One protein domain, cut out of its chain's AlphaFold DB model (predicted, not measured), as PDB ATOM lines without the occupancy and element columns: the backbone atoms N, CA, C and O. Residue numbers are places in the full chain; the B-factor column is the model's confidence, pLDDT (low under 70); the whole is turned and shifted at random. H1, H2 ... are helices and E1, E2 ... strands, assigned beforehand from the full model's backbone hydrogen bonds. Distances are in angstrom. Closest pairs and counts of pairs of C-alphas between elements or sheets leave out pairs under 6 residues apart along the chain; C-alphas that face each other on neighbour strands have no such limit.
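This is residues 24 to 161 of the 207 residues of the protein "GramPos_pilinD1 domain-containing protein" of Streptococcus sp. HSISB1 (UniProt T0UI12). Picture a small strand sandwich: a twisted sheet, E4 E3 E6 E8, face to face with a smaller one, E5 E1 E9. At one end E1 and E9 run on into E2 and E10, which with E7 make a third small sheet, while H1 and the long loop of residues 34 to 56 lie off to one side. The printed part has 138 residues, with one named helix and ten named strands in the order E1 E2 H1 E3 E4 E5 E6 E7 E8 E9 E10; it is mostly strand, though under half of the residues are in named elements. The four-stranded sheet is antiparallel, the other two are mixed. The whole is compact, with a radius of gyration of the C-alphas of 14.4 A and spans of 42 by 37 by 23 A.

Start at E1, residues 24 to 29, an inner strand between E5, residues 94 to 101, and E9, residues 151 to 153. E5 is antiparallel to E1 at 161 degrees, with N 28 and O 95 2.8 A apart; E9 is parallel at 29 degrees, with N 27 and O 151 at 2.9 A. E1 runs on at 29 degrees into E2, residues 31 to 33, whose parallel neighbour is E10, residues 156 to 160, with N 33 and O 157 at 2.8 A. E7, residues 121 to 126, is antiparallel to E10, with N 158 and O 124 at 2.8 A. H1, residues 57 to 61, is not on any of the three sheets, and its O i to N i+4 pair is within hydrogen-bond range. Next look at E3, residues 71 to 76, and E4, residues 82 to 88, a hairpin with N 74 and O 85 at 2.8 A. E6, residues 103 to 109, is antiparallel to E3, with N 75 and O 106 at 2.8 A, and E8, residues 130 to 134, to E6, with N 105 and O 132 at 2.8 A. Between the sandwich's sheets, the closest C-alphas of E4 and E5 are those of Lys 85 and Phe 97, 6.6 A apart.

Find C-alpha 24 at (143.418, 239.029, 288.240); from there E1 runs 16.6 A. E3 covers 16.8 A, E4 18.1 A, E5 20.7 A, E6 19.7 A and E7 15.1 A. E10 ends at C-alpha 160, (138.234, 212.277, 309.312).

The C-alphas farthest apart, of Asp 119 and Gly 141, are 44.3 A apart. The printed part has no cut; the links E2 to H1, E6 to E7 and E8 to E9 are long. Mean pLDDT of the printed part is 90.0; look for values under 70 at residues 117 to 121, 123 to 124 and 126 to 127.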
ATOM      1  N   TYR A  24     144.331 240.149 288.145       96.44
ATOM      2  CA  TYR A  24     143.418 239.029 288.240       96.44
ATOM      3  C   TYR A  24     143.245 238.664 289.699       96.44
ATOM      4  O   TYR A  24     144.201 238.713 290.482       96.44
ATOM      5  N   ASP A  25     142.036 238.257 290.033       97.88
ATOM      6  CA  ASP A  25     141.747 237.653 291.314       97.88
ATOM      7  C   ASP A  25     141.570 236.143 291.114       97.88
ATOM      8  O   ASP A  25     141.337 235.660 290.003       97.88
ATOM      9  N   VAL A  26     141.707 235.381 292.193       98.12
ATOM     10  CA  VAL A  26     141.350 233.959 292.244       98.12
ATOM     11  C   VAL A  26     140.551 233.739 293.517       98.12
ATOM     12  O   VAL A  26     141.056 234.011 294.607       98.12
ATOM     13  N   VAL A  27     139.327 233.235 293.389       98.31
ATOM     14  CA  VAL A  27     138.520 232.782 294.525       98.31
ATOM     15  C   VAL A  27     138.758 231.291 294.704       98.31
ATOM     16  O   VAL A  27     138.519 230.497 293.798       98.31
ATOM     17  N   LEU A  28     139.234 230.893 295.875       98.00
ATOM     18  CA  LEU A  28     139.369 229.499 296.265       98.00
ATOM     19  C   LEU A  28     138.276 229.158 297.266       98.00
ATOM     20  O   LEU A  28     138.163 229.823 298.291       98.00
ATOM     21  N   THR A  29     137.538 228.083 297.007       96.50
ATOM     22  CA  THR A  29     136.581 227.499 297.954       96.50
ATOM     23  C   THR A  29     137.045 226.098 298.327       96.50
ATOM     24  O   THR A  29     137.078 225.193 297.488       96.50
ATOM     25  N   LYS A  30     137.417 225.889 299.592       94.12
ATOM     26  CA  LYS A  30     137.901 224.595 300.080       94.12
ATOM     27  C   LYS A  30     136.731 223.672 300.402       94.12
ATOM     28  O   LYS A  30     136.059 223.826 301.416       94.12
ATOM     29  N   VAL A  31     136.511 222.685 299.538       92.44
ATOM     30  CA  VAL A  31     135.367 221.766 299.618       92.44
ATOM     31  C   VAL A  31     135.680 220.580 300.537       92.44
ATOM     32  O   VAL A  31     136.731 219.943 300.399       92.44
ATOM     33  N   LYS A  32     134.752 220.260 301.448       90.56
ATOM     34  CA  LYS A  32     134.827 219.109 302.357       90.56
ATOM     35  C   LYS A  32     134.069 217.924 301.759       90.56
ATOM     36  O   LYS A  32     132.849 217.936 301.673       90.56
ATOM     37  N   MET A  33     134.793 216.890 301.351       86.38
ATOM     38  CA  MET A  33     134.250 215.683 300.730       86.38
ATOM     39  C   MET A  33     134.140 214.539 301.745       86.38
ATOM     40  O   MET A  33     135.008 214.376 302.598       86.38
ATOM     41  N   SER A  34     133.128 213.682 301.611       81.25
ATOM     42  CA  SER A  34     133.037 212.433 302.386       81.25
ATOM     43  C   SER A  34     133.992 211.345 301.877       81.25
ATOM     44  O   SER A  34     134.424 210.494 302.644       81.25
ATOM     45  N   ASN A  35     134.336 211.373 300.587       81.12
ATOM     46  CA  ASN A  35     135.396 210.585 299.958       81.12
ATOM     47  C   ASN A  35     135.879 211.289 298.673       81.12
ATOM     48  O   ASN A  35     135.194 212.165 298.144       81.12
ATOM     49  N   LEU A  36     137.049 210.904 298.159       81.75
ATOM     50  CA  LEU A  36     137.639 211.490 296.943       81.75
ATOM     51  C   LEU A  36     137.542 210.571 295.718       81.75
ATOM     52  O   LEU A  36     138.217 210.816 294.718       81.75
ATOM     53  N   GLU A  37     136.728 209.515 295.766       83.94
ATOM     54  CA  GLU A  37     136.633 208.567 294.658       83.94
ATOM     55  C   GLU A  37     136.136 209.270 293.383       83.94
ATOM     56  O   GLU A  37     135.144 210.000 293.384       83.94
ATOM     57  N   GLY A  38     136.870 209.094 292.280       80.81
ATOM     58  CA  GLY A  38     136.557 209.730 290.997       80.81
ATOM     59  C   GLY A  38     136.924 211.216 290.890       80.81
ATOM     60  O   GLY A  38     136.601 211.837 289.876       80.81
ATOM     61  N   TRP A  39     137.606 211.792 291.886       81.94
ATOM     62  CA  TRP A  39     138.176 213.139 291.809       81.94
ATOM     63  C   TRP A  39     139.693 213.104 291.554       81.94
ATOM     64  O   TRP A  39     140.370 212.197 292.033       81.94
ATOM     65  N   PRO A  40     140.257 214.104 290.847       81.06
ATOM     66  CA  PRO A  40     139.588 215.261 290.247       81.06
ATOM     67  C   PRO A  40     138.800 214.912 288.968       81.06
ATOM     68  O   PRO A  40     139.222 214.073 288.181       81.06
ATOM     69  N   LYS A  41     137.678 215.608 288.729       83.62
ATOM     70  CA  LYS A  41     136.902 215.528 287.480       83.62
ATOM     71  C   LYS A  41     136.444 216.910 287.015       83.62
ATOM     72  O   LYS A  41     136.205 217.801 287.831       83.62
ATOM     73  N   GLN A  42     136.310 217.061 285.701       87.19
ATOM     74  CA  GLN A  42     135.908 218.311 285.044       87.19
ATOM     75  C   GLN A  42     134.405 218.407 284.763       87.19
ATOM     76  O   GLN A  42     133.958 219.440 284.287       87.19
ATOM     77  N   THR A  43     133.619 217.364 285.041       93.00
ATOM     78  CA  THR A  43     132.164 217.387 284.833       93.00
ATOM     79  C   THR A  43     131.432 217.065 286.131       93.00
ATOM     80  O   THR A  43     131.729 216.061 286.793       93.00
ATOM     81  N   GLY A  44     130.497 217.937 286.503       91.62
ATOM     82  CA  GLY A  44     129.650 217.822 287.686       91.62
ATOM     83  C   GLY A  44     128.596 216.724 287.565       91.62
ATOM     84  O   GLY A  44     128.427 216.109 286.512       91.62
ATOM     85  N   ILE A  45     127.895 216.452 288.665       92.81
ATOM     86  CA  ILE A  45     126.752 215.519 288.690       92.81
ATOM     87  C   ILE A  45     125.612 216.031 287.798       92.81
ATOM     88  O   ILE A  45     124.948 215.249 287.122       92.81
ATOM     89  N   ASP A  46     125.438 217.348 287.755       94.94
ATOM     90  CA  ASP A  46     124.489 218.081 286.917       94.94
ATOM     91  C   ASP A  46     124.869 218.150 285.424       94.94
ATOM     92  O   ASP A  46     124.096 218.660 284.615       94.94
ATOM     93  N   GLY A  47     126.041 217.635 285.036       95.25
ATOM     94  CA  GLY A  47     126.552 217.700 283.665       95.25
ATOM     95  C   GLY A  47     127.283 218.998 283.315       95.25
ATOM     96  O   GLY A  47     127.764 219.130 282.188       95.25
ATOM     97  N   THR A  48     127.422 219.936 284.257       94.25
ATOM     98  CA  THR A  48     128.186 221.172 284.056       94.25
ATOM     99  C   THR A  48     129.663 220.843 283.843       94.25
ATOM    100  O   THR A  48     130.233 220.034 284.574       94.25
ATOM    101  N   VAL A  49     130.314 221.477 282.861       94.25
ATOM    102  CA  VAL A  49     131.761 221.344 282.626       94.25
ATOM    103  C   VAL A  49     132.493 222.488 283.325       94.25
ATOM    104  O   VAL A  49     132.221 223.654 283.053       94.25
ATOM    105  N   TYR A  50     133.415 222.171 284.229       93.12
ATOM    106  CA  TYR A  50     134.222 223.153 284.944       93.12
ATOM    107  C   TYR A  50     135.354 223.703 284.078       93.12
ATOM    108  O   TYR A  50     136.198 222.958 283.583       93.12
ATOM    109  N   THR A  51     135.383 225.026 283.952       91.81
ATOM    110  CA  THR A  51     136.373 225.789 283.177       91.81
ATOM    111  C   THR A  51     136.941 226.982 283.950       91.81
ATOM    112  O   THR A  51     137.653 227.800 283.379       91.81
ATOM    113  N   GLY A  52     136.659 227.063 285.255       93.25
ATOM    114  CA  GLY A  52     137.054 228.180 286.115       93.25
ATOM    115  C   GLY A  52     135.891 229.040 286.613       93.25
ATOM    116  O   GLY A  52     136.118 229.951 287.398       93.25
ATOM    117  N   GLN A  53     134.654 228.767 286.194       94.50
ATOM    118  CA  GLN A  53     133.480 229.514 286.648       94.50
ATOM    119  C   GLN A  53     133.113 229.201 288.105       94.50
ATOM    120  O   GLN A  53     133.469 228.141 288.635       94.50
ATOM    121  N   GLU A  54     132.335 230.092 288.722       95.56
ATOM    122  CA  GLU A  54     131.630 229.771 289.960       95.56
ATOM    123  C   GLU A  54     130.691 228.572 289.747       95.56
ATOM    124  O   GLU A  54     130.053 228.427 288.702       95.56
ATOM    125  N   ILE A  55     130.650 227.674 290.728       94.38
ATOM    126  CA  ILE A  55     129.895 226.431 290.680       94.38
ATOM    127  C   ILE A  55     128.860 226.437 291.805       94.38
ATOM    128  O   ILE A  55     129.206 226.608 292.973       94.38
ATOM    129  N   GLU A  56     127.616 226.097 291.463       95.56
ATOM    130  CA  GLU A  56     126.612 225.672 292.441       95.56
ATOM    131  C   GLU A  56     127.007 224.315 293.036       95.56
ATOM    132  O   GLU A  56     126.881 223.256 292.412       95.56
ATOM    133  N   ARG A  57     127.564 224.352 294.249       93.19
ATOM    134  CA  ARG A  57     128.283 223.221 294.856       93.19
ATOM    135  C   ARG A  57     127.403 221.992 295.054       93.19
ATOM    136  O   ARG A  57     127.845 220.882 294.756       93.19
ATOM    137  N   GLU A  58     126.156 222.180 295.478       94.75
ATOM    138  CA  GLU A  58     125.216 221.071 295.653       94.75
ATOM    139  C   GLU A  58     124.919 220.375 294.318       94.75
ATOM    140  O   GLU A  58     124.963 219.152 294.238       94.75
ATOM    141  N   ALA A  59     124.703 221.137 293.244       94.94
ATOM    142  CA  ALA A  59     124.408 220.582 291.925       94.94
ATOM    143  C   ALA A  59     125.620 219.861 291.310       94.94
ATOM    144  O   ALA A  59     125.492 218.783 290.727       94.94
ATOM    145  N   TYR A  60     126.816 220.431 291.462       94.50
ATOM    146  CA  TYR A  60     128.020 219.907 290.821       94.50
ATOM    147  C   TYR A  60     128.698 218.795 291.632       94.50
ATOM    148  O   TYR A  60     129.088 217.764 291.069       94.50
ATOM    149  N   PHE A  61     128.860 218.998 292.945       91.69
ATOM    150  CA  PHE A  61     129.547 218.077 293.859       91.69
ATOM    151  C   PHE A  61     128.589 217.145 294.612       91.69
ATOM    152  O   PHE A  61     129.036 216.101 295.081       91.69
ATOM    153  N   GLY A  62     127.300 217.487 294.723       92.19
ATOM    154  CA  GLY A  62     126.343 216.763 295.570       92.19
ATOM    155  C   GLY A  62     126.450 217.120 297.055       92.19
ATOM    156  O   GLY A  62     125.878 216.424 297.887       92.19
ATOM    157  N   ILE A  63     127.223 218.158 297.391       90.75
ATOM    158  CA  ILE A  63     127.534 218.578 298.759       90.75
ATOM    159  C   ILE A  63     127.682 220.099 298.838       90.75
ATOM    160  O   ILE A  63     128.028 220.757 297.855       90.75
ATOM    161  N   THR A  64     127.484 220.654 300.029       93.25
ATOM    162  CA  THR A  64     127.688 222.082 300.326       93.25
ATOM    163  C   THR A  64     128.718 222.316 301.427       93.25
ATOM    164  O   THR A  64     129.029 223.465 301.737       93.25
ATOM    165  N   ASP A  65     129.278 221.250 301.997       92.25
ATOM    166  CA  ASP A  65     130.222 221.355 303.100       92.25
ATOM    167  C   ASP A  65     131.571 221.921 302.635       92.25
ATOM    168  O   ASP A  65     132.119 221.564 301.583       92.25
ATOM    169  N   THR A  66     132.135 222.799 303.457       93.44
ATOM    170  CA  THR A  66     133.444 223.424 303.250       93.44
ATOM    171  C   THR A  66     134.314 223.325 304.492       93.44
ATOM    172  O   THR A  66     133.885 222.852 305.545       93.44
ATOM    173  N   VAL A  67     135.578 223.716 304.340       91.00
ATOM    174  CA  VAL A  67     136.551 223.757 305.431       91.00
ATOM    175  C   VAL A  67     136.934 225.204 305.717       91.00
ATOM    176  O   VAL A  67     137.591 225.845 304.894       91.00
ATOM    177  N   GLN A  68     136.571 225.686 306.903       93.06
ATOM    178  CA  GLN A  68     137.098 226.918 307.484       93.06
ATOM    179  C   GLN A  68     138.505 226.686 308.051       93.06
ATOM    180  O   GLN A  68     138.786 225.626 308.608       93.06
ATOM    181  N   GLY A  69     139.376 227.691 307.951       92.50
ATOM    182  CA  GLY A  69     140.697 227.677 308.575       92.50
ATOM    183  C   GLY A  69     141.750 226.849 307.834       92.50
ATOM    184  O   GLY A  69     142.824 226.611 308.375       92.50
ATOM    185  N   ALA A  70     141.503 226.404 306.603       92.06
ATOM    186  CA  ALA A  70     142.549 225.795 305.784       92.06
ATOM    187  C   ALA A  70     143.512 226.885 305.288       92.06
ATOM    188  O   ALA A  70     143.071 227.882 304.714       92.06
ATOM    189  N   TYR A  71     144.816 226.710 305.508       95.06
ATOM    190  CA  TYR A  71     145.824 227.692 305.117       95.06
ATOM    191  C   TYR A  71     146.351 227.417 303.712       95.06
ATOM    192  O   TYR A  71     146.806 226.312 303.413       95.06
ATOM    193  N   PHE A  72     146.336 228.441 302.864       96.94
ATOM    194  CA  PHE A  72     146.814 228.368 301.490       96.94
ATOM    195  C   PHE A  72     147.868 229.427 301.194       96.94
ATOM    196  O   PHE A  72     147.783 230.559 301.665       96.94
ATOM    197  N   GLU A  73     148.828 229.057 300.354       98.00
ATOM    198  CA  GLU A  73     149.917 229.899 299.865       98.00
ATOM    199  C   GLU A  73     149.883 229.931 298.332       98.00
ATOM    200  O   GLU A  73     149.673 228.904 297.685       98.00
ATOM    201  N   VAL A  74     150.114 231.102 297.737       98.06
ATOM    202  CA  VAL A  74     150.273 231.272 296.288       98.06
ATOM    203  C   VAL A  74     151.748 231.458 295.976       98.06
ATOM    204  O   VAL A  74     152.336 232.497 296.277       98.06
ATOM    205  N   HIS A  75     152.322 230.451 295.332       98.12
ATOM    206  CA  HIS A  75     153.717 230.385 294.931       98.12
ATOM    207  C   HIS A  75     153.872 230.776 293.463       98.12
ATOM    208  O   HIS A  75     153.120 230.330 292.594       98.12
ATOM    209  N   LYS A  76     154.856 231.618 293.156       97.31
ATOM    210  CA  LYS A  76     155.106 232.087 291.789       97.31
ATOM    211  C   LYS A  76     155.972 231.100 291.001       97.31
ATOM    212  O   LYS A  76     157.087 230.785 291.402       97.31
ATOM    213  N   GLY A  77     155.494 230.666 289.834       94.44
ATOM    214  CA  GLY A  77     156.247 229.898 288.832       94.44
ATOM    215  C   GLY A  77     156.489 228.412 289.137       94.44
ATOM    216  O   GLY A  77     156.538 227.618 288.196       94.44
ATOM    217  N   SER A  78     156.605 228.021 290.406       94.69
ATOM    218  CA  SER A  78     156.801 226.636 290.869       94.69
ATOM    219  C   SER A  78     156.172 226.407 292.245       94.69
ATOM    220  O   SER A  78     155.888 227.375 292.941       94.69
ATOM    221  N   VAL A  79     156.013 225.143 292.653       90.50
ATOM    222  CA  VAL A  79     155.493 224.755 293.984       90.50
ATOM    223  C   VAL A  79     156.368 225.266 295.133       90.50
ATOM    224  O   VAL A  79     155.826 225.596 296.174       90.50
ATOM    225  N   ASP A  80     157.685 225.378 294.932       94.00
ATOM    226  CA  ASP A  80     158.635 225.942 295.911       94.00
ATOM    227  C   ASP A  80     159.017 227.400 295.576       94.00
ATOM    228  O   ASP A  80     160.121 227.864 295.872       94.00
ATOM    229  N   GLY A  81     158.156 228.090 294.824       95.88
ATOM    230  CA  GLY A  81     158.393 229.454 294.362       95.88
ATOM    231  C   GLY A  81     158.322 230.498 295.479       95.88
ATOM    232  O   GLY A  81     158.089 230.205 296.646       95.88
ATOM    233  N   GLU A  82     158.496 231.767 295.113       97.75
ATOM    234  CA  GLU A  82     158.227 232.871 296.040       97.75
ATOM    235  C   GLU A  82     156.739 232.877 296.422       97.75
ATOM    236  O   GLU A  82     155.878 232.923 295.537       97.75
ATOM    237  N   ILE A  83     156.447 232.874 297.727       98.06
ATOM    238  CA  ILE A  83     155.096 233.081 298.253       98.06
ATOM    239  C   ILE A  83     154.743 234.557 298.089       98.06
ATOM    240  O   ILE A  83     155.371 235.429 298.689       98.06
ATOM    241  N   ILE A  84     153.723 234.840 297.283       98.12
ATOM    242  CA  ILE A  84     153.291 236.214 296.981       98.12
ATOM    243  C   ILE A  84     151.955 236.589 297.630       98.12
ATOM    244  O   ILE A  84     151.629 237.774 297.734       98.12
ATOM    245  N   LYS A  85     151.171 235.591 298.047       98.38
ATOM    246  CA  LYS A  85     149.913 235.720 298.790       98.38
ATOM    247  C   LYS A  85     149.736 234.489 299.669       98.38
ATOM    248  O   LYS A  85     150.174 233.408 299.294       98.38
ATOM    249  N   GLU A  86     149.052 234.645 300.790       98.12
ATOM    250  CA  GLU A  86     148.715 233.547 301.694       98.12
ATOM    251  C   GLU A  86     147.517 233.928 302.570       98.12
ATOM    252  O   GLU A  86     147.183 235.112 302.684       98.12
ATOM    253  N   GLY A  87     146.866 232.940 303.181       97.75
ATOM    254  CA  GLY A  87     145.816 233.177 304.167       97.75
ATOM    255  C   GLY A  87     145.006 231.933 304.515       97.75
ATOM    256  O   GLY A  87     145.207 230.858 303.954       97.75
ATOM    257  N   LEU A  88     144.075 232.115 305.451       96.94
ATOM    258  CA  LEU A  88     143.130 231.097 305.901       96.94
ATOM    259  C   LEU A  88     141.809 231.217 305.141       96.94
ATOM    260  O   LEU A  88     141.365 232.329 304.843       96.94
ATOM    261  N   THR A  89     141.156 230.085 304.895       96.56
ATOM    262  CA  THR A  89     139.759 230.084 304.461       96.56
ATOM    263  C   THR A  89     138.833 230.594 305.567       96.56
ATOM    264  O   THR A  89     139.018 230.288 306.748       96.56
ATOM    265  N   ASP A  90     137.831 231.380 305.183       96.56
ATOM    266  CA  ASP A  90     136.823 231.938 306.082       96.56
ATOM    267  C   ASP A  90     135.756 230.906 306.503       96.56
ATOM    268  O   ASP A  90     135.882 229.711 306.237       96.56
ATOM    269  N   ALA A  91     134.711 231.361 307.201       93.94
ATOM    270  CA  ALA A  91     133.624 230.510 307.697       93.94
ATOM    271  C   ALA A  91     132.832 229.797 306.587       93.94
ATOM    272  O   ALA A  91     132.262 228.736 306.834       93.94
ATOM    273  N   ASP A  92     132.834 230.344 305.372       94.25
ATOM    274  CA  ASP A  92     132.215 229.726 304.200       94.25
ATOM    275  C   ASP A  92     133.217 228.837 303.438       94.25
ATOM    276  O   ASP A  92     132.863 228.173 302.459       94.25
ATOM    277  N   GLY A  93     134.464 228.763 303.912       94.69
ATOM    278  CA  GLY A  93     135.567 228.023 303.313       94.69
ATOM    279  C   GLY A  93     136.216 228.736 302.134       94.69
ATOM    280  O   GLY A  93     136.882 228.081 301.328       94.69
ATOM    281  N   ASN A  94     136.024 230.050 302.021       97.12
ATOM    282  CA  ASN A  94     136.525 230.856 300.919       97.12
ATOM    283  C   ASN A  94     137.809 231.604 301.282       97.12
ATOM    284  O   ASN A  94     138.025 232.006 302.422       97.12
ATOM    285  N   ILE A  95     138.655 231.835 300.284       97.88
ATOM    286  CA  ILE A  95     139.745 232.810 300.328       97.88
ATOM    287  C   ILE A  95     139.924 233.419 298.939       97.88
ATOM    288  O   ILE A  95     139.938 232.707 297.936       97.88
ATOM    289  N   THR A  96     140.095 234.740 298.878       98.25
ATOM    290  CA  THR A  96     140.314 235.457 297.616       98.25
ATOM    291  C   THR A  96     141.736 235.993 297.542       98.25
ATOM    292  O   THR A  96     142.145 236.840 298.338       98.25
ATOM    293  N   PHE A  97     142.487 235.549 296.536       98.12
ATOM    294  CA  PHE A  97     143.813 236.072 296.227       98.12
ATOM    295  C   PHE A  97     143.691 237.192 295.205       98.12
ATOM    296  O   PHE A  97     143.479 236.931 294.024       98.12
ATOM    297  N   THR A  98     143.815 238.438 295.663       97.62
ATOM    298  CA  THR A  98     143.584 239.603 294.803       97.62
ATOM    299  C   THR A  98     144.850 240.174 294.177       97.62
ATOM    300  O   THR A  98     145.947 240.100 294.753       97.62
ATOM    301  N   ASN A  99     144.668 240.872 293.056       96.56
ATOM    302  CA  ASN A  99     145.688 241.672 292.377       96.56
ATOM    303  C   ASN A  99     146.914 240.875 291.893       96.56
ATOM    304  O   ASN A  99     148.050 241.360 291.959       96.56
ATOM    305  N   LEU A 100     146.703 239.655 291.405       96.69
ATOM    306  CA  LEU A 100     147.745 238.853 290.773       96.69
ATOM    307  C   LEU A 100     148.042 239.399 289.373       96.69
ATOM    308  O   LEU A 100     147.133 239.739 288.624       96.69
ATOM    309  N   ALA A 101     149.320 239.503 289.013       95.81
ATOM    310  CA  ALA A 101     149.713 239.813 287.638       95.81
ATOM    311  C   ALA A 101     149.593 238.562 286.753       95.81
ATOM    312  O   ALA A 101     149.616 237.444 287.274       95.81
ATOM    313  N   ALA A 102     149.555 238.740 285.431       95.06
ATOM    314  CA  ALA A 102     149.663 237.626 284.492       95.06
ATOM    315  C   ALA A 102     150.912 236.771 284.783       95.06
ATOM    316  O   ALA A 102     151.991 237.294 285.088       95.06
ATOM    317  N   GLY A 103     150.761 235.452 284.706       94.50
ATOM    318  CA  GLY A 103     151.829 234.506 284.995       94.50
ATOM    319  C   GLY A 103     151.338 233.171 285.541       94.50
ATOM    320  O   GLY A 103     150.153 232.966 285.798       94.50
ATOM    321  N   LYS A 104     152.296 232.264 285.727       96.94
ATOM    322  CA  LYS A 104     152.083 230.924 286.274       96.94
ATOM    323  C   LYS A 104     152.236 230.921 287.794       96.94
ATOM    324  O   LYS A 104     153.229 231.436 288.316       96.94
ATOM    325  N   TYR A 105     151.296 230.285 288.482       97.19
ATOM    326  CA  TYR A 105     151.247 230.174 289.936       97.19
ATOM    327  C   TYR A 105     150.877 228.762 290.387       97.19
ATOM    328  O   TYR A 105     150.243 228.001 289.655       97.19
ATOM    329  N   PHE A 106     151.260 228.444 291.619       96.19
ATOM    330  CA  PHE A 106     150.875 227.233 292.327       96.19
ATOM    331  C   PHE A 106     150.182 227.612 293.629       96.19
ATOM    332  O   PHE A 106     150.750 228.338 294.438       96.19
ATOM    333  N   ILE A 107     148.961 227.130 293.835       96.06
ATOM    334  CA  ILE A 107     148.229 227.310 295.088       96.06
ATOM    335  C   ILE A 107     148.407 226.045 295.923       96.06
ATOM    336  O   ILE A 107     148.012 224.951 295.508       96.06
ATOM    337  N   VAL A 108     149.043 226.190 297.081       93.81
ATOM    338  CA  VAL A 108     149.511 225.094 297.936       93.81
ATOM    339  C   VAL A 108     148.806 225.172 299.285       93.81
ATOM    340  O   VAL A 108     148.703 226.249 299.860       93.81
ATOM    341  N   GLU A 109     148.316 224.041 299.792       91.94
ATOM    342  CA  GLU A 109     147.757 223.941 301.144       91.94
ATOM    343  C   GLU A 109     148.871 223.639 302.148       91.94
ATOM    344  O   GLU A 109     149.609 222.667 301.981       91.94
ATOM    345  N   ASN A 110     148.966 224.439 303.206       90.62
ATOM    346  CA  ASN A 110     149.928 224.240 304.283       90.62
ATOM    347  C   ASN A 110     149.206 223.755 305.545       90.62
ATOM    348  O   ASN A 110     148.784 224.551 306.384       90.62
ATOM    349  N   LYS A 111     149.094 222.431 305.691       84.75
ATOM    350  CA  LYS A 111     148.404 221.803 306.828       84.75
ATOM    351  C   LYS A 111     148.971 222.212 308.188       84.75
ATOM    352  O   LYS A 111     148.221 222.289 309.152       84.75
ATOM    353  N   GLU A 112     150.269 222.506 308.283       83.94
ATOM    354  CA  GLU A 112     150.897 222.865 309.558       83.94
ATOM    355  C   GLU A 112     150.475 224.237 310.087       83.94
ATOM    356  O   GLU A 112     150.536 224.445 311.302       83.94
ATOM    357  N   LYS A 113     150.094 225.148 309.181       90.50
ATOM    358  CA  LYS A 113     149.595 226.499 309.475       90.50
ATOM    359  C   LYS A 113     148.063 226.587 309.462       90.50
ATOM    360  O   LYS A 113     147.527 227.646 309.771       90.50
ATOM    361  N   SER A 114     147.368 225.518 309.075       89.31
ATOM    362  CA  SER A 114     145.906 225.476 309.090       89.31
ATOM    363  C   SER A 114     145.363 225.530 310.521       89.31
ATOM    364  O   SER A 114     145.892 224.900 311.435       89.31
ATOM    365  N   GLU A 115     144.260 226.250 310.688       88.69
ATOM    366  CA  GLU A 115     143.505 226.448 311.929       88.69
ATOM    367  C   GLU A 115     142.082 225.886 311.770       88.69
ATOM    368  O   GLU A 115     141.087 226.571 312.014       88.69
ATOM    369  N   VAL A 116     141.968 224.646 311.284       81.25
ATOM    370  CA  VAL A 116     140.658 224.023 311.049       81.25
ATOM    371  C   VAL A 116     139.919 223.854 312.373       81.25
ATOM    372  O   VAL A 116     140.450 223.319 313.345       81.25
ATOM    373  N   SER A 117     138.692 224.369 312.425       64.00
ATOM    374  CA  SER A 117     137.889 224.391 313.643       64.00
ATOM    375  C   SER A 117     137.320 223.008 313.987       64.00
ATOM    376  O   SER A 117     136.613 222.425 313.166       64.00
ATOM    377  N   GLY A 118     137.497 222.556 315.233       59.91
ATOM    378  CA  GLY A 118     136.765 221.423 315.824       59.91
ATOM    379  C   GLY A 118     137.535 220.098 315.888       59.91
ATOM    380  O   GLY A 118     138.707 220.035 315.543       59.91
ATOM    381  N   ASP A 119     136.855 219.036 316.344       56.69
ATOM    382  CA  ASP A 119     137.359 217.648 316.462       56.69
ATOM    383  C   ASP A 119     137.603 216.968 315.095       56.69
ATOM    384  O   ASP A 119     137.434 215.758 314.942       56.69
ATOM    385  N   GLU A 120     137.888 217.752 314.064       62.12
ATOM    386  CA  GLU A 120     137.941 217.367 312.665       62.12
ATOM    387  C   GLU A 120     139.325 217.703 312.114       62.12
ATOM    388  O   GLU A 120     139.735 218.860 312.129       62.12
ATOM    389  N   GLU A 121     140.042 216.700 311.602       65.44
ATOM    390  CA  GLU A 121     141.343 216.921 310.974       65.44
ATOM    391  C   GLU A 121     141.293 216.683 309.464       65.44
ATOM    392  O   GLU A 121     140.565 215.825 308.951       65.44
ATOM    393  N   LEU A 122     142.085 217.477 308.740       70.50
ATOM    394  CA  LEU A 122     142.227 217.372 307.294       70.50
ATOM    395  C   LEU A 122     142.962 216.080 306.943       70.50
ATOM    396  O   LEU A 122     144.168 215.965 307.152       70.50
ATOM    397  N   ALA A 123     142.245 215.136 306.345       68.06
ATOM    398  CA  ALA A 123     142.801 213.853 305.956       68.06
ATOM    399  C   ALA A 123     143.361 213.912 304.528       68.06
ATOM    400  O   ALA A 123     144.409 214.512 304.276       68.06
ATOM    401  N   ASN A 124     142.677 213.300 303.568       62.34
ATOM    402  CA  ASN A 124     143.161 213.226 302.199       62.34
ATOM    403  C   ASN A 124     142.876 214.522 301.445       62.34
ATOM    404  O   ASN A 124     141.845 215.150 301.663       62.34
ATOM    405  N   SER A 125     143.757 214.893 300.517       70.31
ATOM    406  CA  SER A 125     143.598 216.065 299.653       70.31
ATOM    407  C   SER A 125     143.538 215.674 298.179       70.31
ATOM    408  O   SER A 125     144.272 214.793 297.735       70.31
ATOM    409  N   ALA A 126     142.723 216.376 297.393       64.75
ATOM    410  CA  ALA A 126     142.732 216.304 295.933       64.75
ATOM    411  C   ALA A 126     142.743 217.705 295.310       64.75
ATOM    412  O   ALA A 126     142.167 218.652 295.850       64.75
ATOM    413  N   ALA A 127     143.355 217.800 294.124       67.00
ATOM    414  CA  ALA A 127     143.551 219.043 293.370       67.00
ATOM    415  C   ALA A 127     144.406 220.103 294.098       67.00
ATOM    416  O   ALA A 127     144.219 221.298 293.885       67.00
ATOM    417  N   VAL A 128     145.343 219.660 294.942       74.19
ATOM    418  CA  VAL A 128     146.367 220.493 295.589       74.19
ATOM    419  C   VAL A 128     147.704 219.735 295.553       74.19
ATOM    420  O   VAL A 128     147.698 218.544 295.871       74.19
ATOM    421  N   PRO A 129     148.834 220.368 295.178       83.31
ATOM    422  CA  PRO A 129     148.958 221.757 294.724       83.31
ATOM    423  C   PRO A 129     148.229 222.000 293.393       83.31
ATOM    424  O   PRO A 129     148.216 221.142 292.511       83.31
ATOM    425  N   LEU A 130     147.596 223.166 293.267       90.56
ATOM    426  CA  LEU A 130     146.869 223.581 292.068       90.56
ATOM    427  C   LEU A 130     147.763 224.466 291.202       90.56
ATOM    428  O   LEU A 130     148.198 225.517 291.657       90.56
ATOM    429  N   GLU A 131     147.988 224.079 289.949       94.25
ATOM    430  CA  GLU A 131     148.637 224.940 288.957       94.25
ATOM    431  C   GLU A 131     147.598 225.833 288.263       94.25
ATOM    432  O   GLU A 131     146.574 225.339 287.791       94.25
ATOM    433  N   ILE A 132     147.872 227.137 288.172       94.31
ATOM    434  CA  ILE A 132     147.057 228.093 287.415       94.31
ATOM    435  C   ILE A 132     147.945 229.061 286.632       94.31
ATOM    436  O   ILE A 132     148.911 229.611 287.159       94.31
ATOM    437  N   GLU A 133     147.610 229.281 285.364       95.44
ATOM    438  CA  GLU A 133     148.244 230.286 284.514       95.44
ATOM    439  C   GLU A 133     147.233 231.396 284.229       95.44
ATOM    440  O   GLU A 133     146.180 231.160 283.641       95.44
ATOM    441  N   LEU A 134     147.534 232.598 284.717       94.75
ATOM    442  CA  LEU A 134     146.702 233.781 284.550       94.75
ATOM    443  C   LEU A 134     147.187 234.591 283.342       94.75
ATOM    444  O   LEU A 134     148.398 234.803 283.207       94.75
ATOM    445  N   PRO A 135     146.273 235.122 282.518       93.81
ATOM    446  CA  PRO A 135     144.813 235.013 282.620       93.81
ATOM    447  C   PRO A 135     144.251 233.676 282.128       93.81
ATOM    448  O   PRO A 135     144.777 233.068 281.199       93.81
ATOM    449  N   VAL A 136     143.114 233.270 282.696       92.44
ATOM    450  CA  VAL A 136     142.376 232.069 282.277       92.44
ATOM    451  C   VAL A 136     141.301 232.457 281.261       92.44
ATOM    452  O   VAL A 136     140.535 233.395 281.487       92.44
ATOM    453  N   PHE A 137     141.242 231.744 280.138       90.19
ATOM    454  CA  PHE A 137     140.244 231.973 279.092       90.19
ATOM    455  C   PHE A 137     138.912 231.302 279.446       90.19
ATOM    456  O   PHE A 137     138.891 230.134 279.839       90.19
ATOM    457  N   LYS A 138     137.802 232.023 279.278       90.06
ATOM    458  CA  LYS A 138     136.455 231.503 279.537       90.06
ATOM    459  C   LYS A 138     135.967 230.632 278.381       90.06
ATOM    460  O   LYS A 138     136.265 230.901 277.219       90.06
ATOM    461  N   ALA A 139     135.160 229.615 278.677       86.88
ATOM    462  CA  ALA A 139     134.617 228.717 277.653       86.88
ATOM    463  C   ALA A 139     133.684 229.414 276.644       86.88
ATOM    464  O   ALA A 139     133.621 229.014 275.482       86.88
ATOM    465  N   ASP A 140     132.972 230.452 277.080       85.88
ATOM    466  CA  ASP A 140     132.071 231.282 276.273       85.88
ATOM    467  C   ASP A 140     132.776 232.465 275.585       85.88
ATOM    468  O   ASP A 140     132.161 233.188 274.798       85.88
ATOM    469  N   GLY A 141     134.084 232.611 275.809       86.69
ATOM    470  CA  GLY A 141     134.922 233.653 275.236       86.69
ATOM    471  C   GLY A 141     135.227 234.795 276.207       86.69
ATOM    472  O   GLY A 141     134.437 235.166 277.066       86.69
ATOM    473  N   GLY A 142     136.414 235.382 276.046       89.44
ATOM    474  CA  GLY A 142     136.936 236.394 276.965       89.44
ATOM    475  C   GLY A 142     137.766 235.772 278.087       89.44
ATOM    476  O   GLY A 142     138.158 234.608 278.014       89.44
ATOM    477  N   TRP A 143     138.072 236.564 279.112       91.88
ATOM    478  CA  TRP A 143     139.022 236.196 280.163       91.88
ATOM    479  C   TRP A 143     138.393 236.359 281.536       91.88
ATOM    480  O   TRP A 143     137.609 237.286 281.756       91.88
ATOM    481  N   TYR A 144     138.748 235.476 282.464       93.88
ATOM    482  CA  TYR A 144     138.527 235.742 283.879       93.88
ATOM    483  C   TYR A 144     139.421 236.908 284.320       93.88
ATOM    484  O   TYR A 144     140.573 237.008 283.894       93.88
ATOM    485  N   THR A 145     138.875 237.800 285.143       94.06
ATOM    486  CA  THR A 145     139.525 239.026 285.617       94.06
ATOM    487  C   THR A 145     139.407 239.170 287.138       94.06
ATOM    488  O   THR A 145     140.064 238.434 287.869       94.06
ATOM    489  N   THR A 146     138.604 240.117 287.618       95.06
ATOM    490  CA  THR A 146     138.406 240.464 289.034       95.06
ATOM    491  C   THR A 146     136.911 240.616 289.317       95.06
ATOM    492  O   THR A 146     136.105 240.678 288.384       95.06
ATOM    493  N   GLY A 147     136.518 240.710 290.589       92.38
ATOM    494  CA  GLY A 147     135.110 240.886 290.960       92.38
ATOM    495  C   GLY A 147     134.232 239.716 290.496       92.38
ATOM    496  O   GLY A 147     134.585 238.562 290.722       92.38
ATOM    497  N   GLU A 148     133.107 240.004 289.838       91.31
ATOM    498  CA  GLU A 148     132.158 238.984 289.348       91.31
ATOM    499  C   GLU A 148     132.743 238.081 288.248       91.31
ATOM    500  O   GLU A 148     132.283 236.961 288.052       91.31
ATOM    501  N   ASP A 149     133.792 238.536 287.558       92.12
ATOM    502  CA  ASP A 149     134.460 237.791 286.488       92.12
ATOM    503  C   ASP A 149     135.703 237.038 286.976       92.12
ATOM    504  O   ASP A 149     136.566 236.667 286.179       92.12
ATOM    505  N   THR A 150     135.836 236.832 288.282       95.06
ATOM    506  CA  THR A 150     136.975 236.132 288.881       95.06
ATOM    507  C   THR A 150     136.967 234.642 288.530       95.06
ATOM    508  O   THR A 150     135.917 234.042 288.317       95.06
ATOM    509  N   VAL A 151     138.145 234.017 288.466       96.19
ATOM    510  CA  VAL A 151     138.245 232.556 288.352       96.19
ATOM    511  C   VAL A 151     138.051 231.907 289.724       96.19
ATOM    512  O   VAL A 151     138.666 232.314 290.710       96.19
ATOM    513  N   HIS A 152     137.219 230.873 289.784       97.19
ATOM    514  CA  HIS A 152     136.933 230.106 290.991       97.19
ATOM    515  C   HIS A 152     137.619 228.747 290.940       97.19
ATOM    516  O   HIS A 152     137.557 228.059 289.921       97.19
ATOM    517  N   VAL A 153     138.234 228.327 292.045       96.56
ATOM    518  CA  VAL A 153     138.947 227.051 292.179       96.56
ATOM    519  C   VAL A 153     138.479 226.278 293.410       96.56
ATOM    520  O   VAL A 153     138.192 226.856 294.453       96.56
ATOM    521  N   TYR A 154     138.408 224.948 293.289       95.38
ATOM    522  CA  TYR A 154     137.758 224.077 294.280       95.38
ATOM    523  C   TYR A 154     138.660 222.918 294.723       95.38
ATOM    524  O   TYR A 154     138.391 221.755 294.367       95.38
ATOM    525  N   PRO A 155     139.756 223.193 295.452       92.88
ATOM    526  CA  PRO A 155     140.533 222.147 296.105       92.88
ATOM    527  C   PRO A 155     139.669 221.397 297.121       92.88
ATOM    528  O   PRO A 155     138.769 221.967 297.741       92.88
ATOM    529  N   LYS A 156     139.936 220.102 297.291       88.62
ATOM    530  CA  LYS A 156     139.084 219.197 298.077       88.62
ATOM    531  C   LYS A 156     139.892 218.544 299.175       88.62
ATOM    532  O   LYS A 156     141.025 218.159 298.904       88.62
ATOM    533  N   ASN A 157     139.308 218.391 300.359       84.06
ATOM    534  CA  ASN A 157     139.806 217.463 301.374       84.06
ATOM    535  C   ASN A 157     138.708 216.509 301.825       84.06
ATOM    536  O   ASN A 157     137.539 216.891 301.839       84.06
ATOM    537  N   THR A 158     139.085 215.305 302.246       80.25
ATOM    538  CA  THR A 158     138.290 214.581 303.238       80.25
ATOM    539  C   THR A 158     138.631 215.083 304.625       80.25
ATOM    540  O   THR A 158     139.721 215.599 304.887       80.25
ATOM    541  N   VAL A 159     137.670 214.939 305.519       72.38
ATOM    542  CA  VAL A 159     137.862 215.193 306.935       72.38
ATOM    543  C   VAL A 159     137.522 213.904 307.645       72.38
ATOM    544  O   VAL A 159     136.473 213.312 307.384       72.38
ATOM    545  N   ASP A 160     138.422 213.475 308.513       72.88
ATOM    546  CA  ASP A 160     138.234 212.277 309.312       72.88
ATOM    547  C   ASP A 160     138.637 212.567 310.756       72.88
ATOM    548  O   ASP A 160     139.478 213.431 311.025       72.88
ATOM    549  N   LYS A 161     138.006 211.868 311.698       71.75
ATOM    550  CA  LYS A 161     138.239 212.069 313.126       71.75
ATOM    551  C   LYS A 161     138.374 210.751 313.868       71.75
ATOM    552  O   LYS A 161     137.671 209.788 313.546       71.75
TER     553      LYS A 161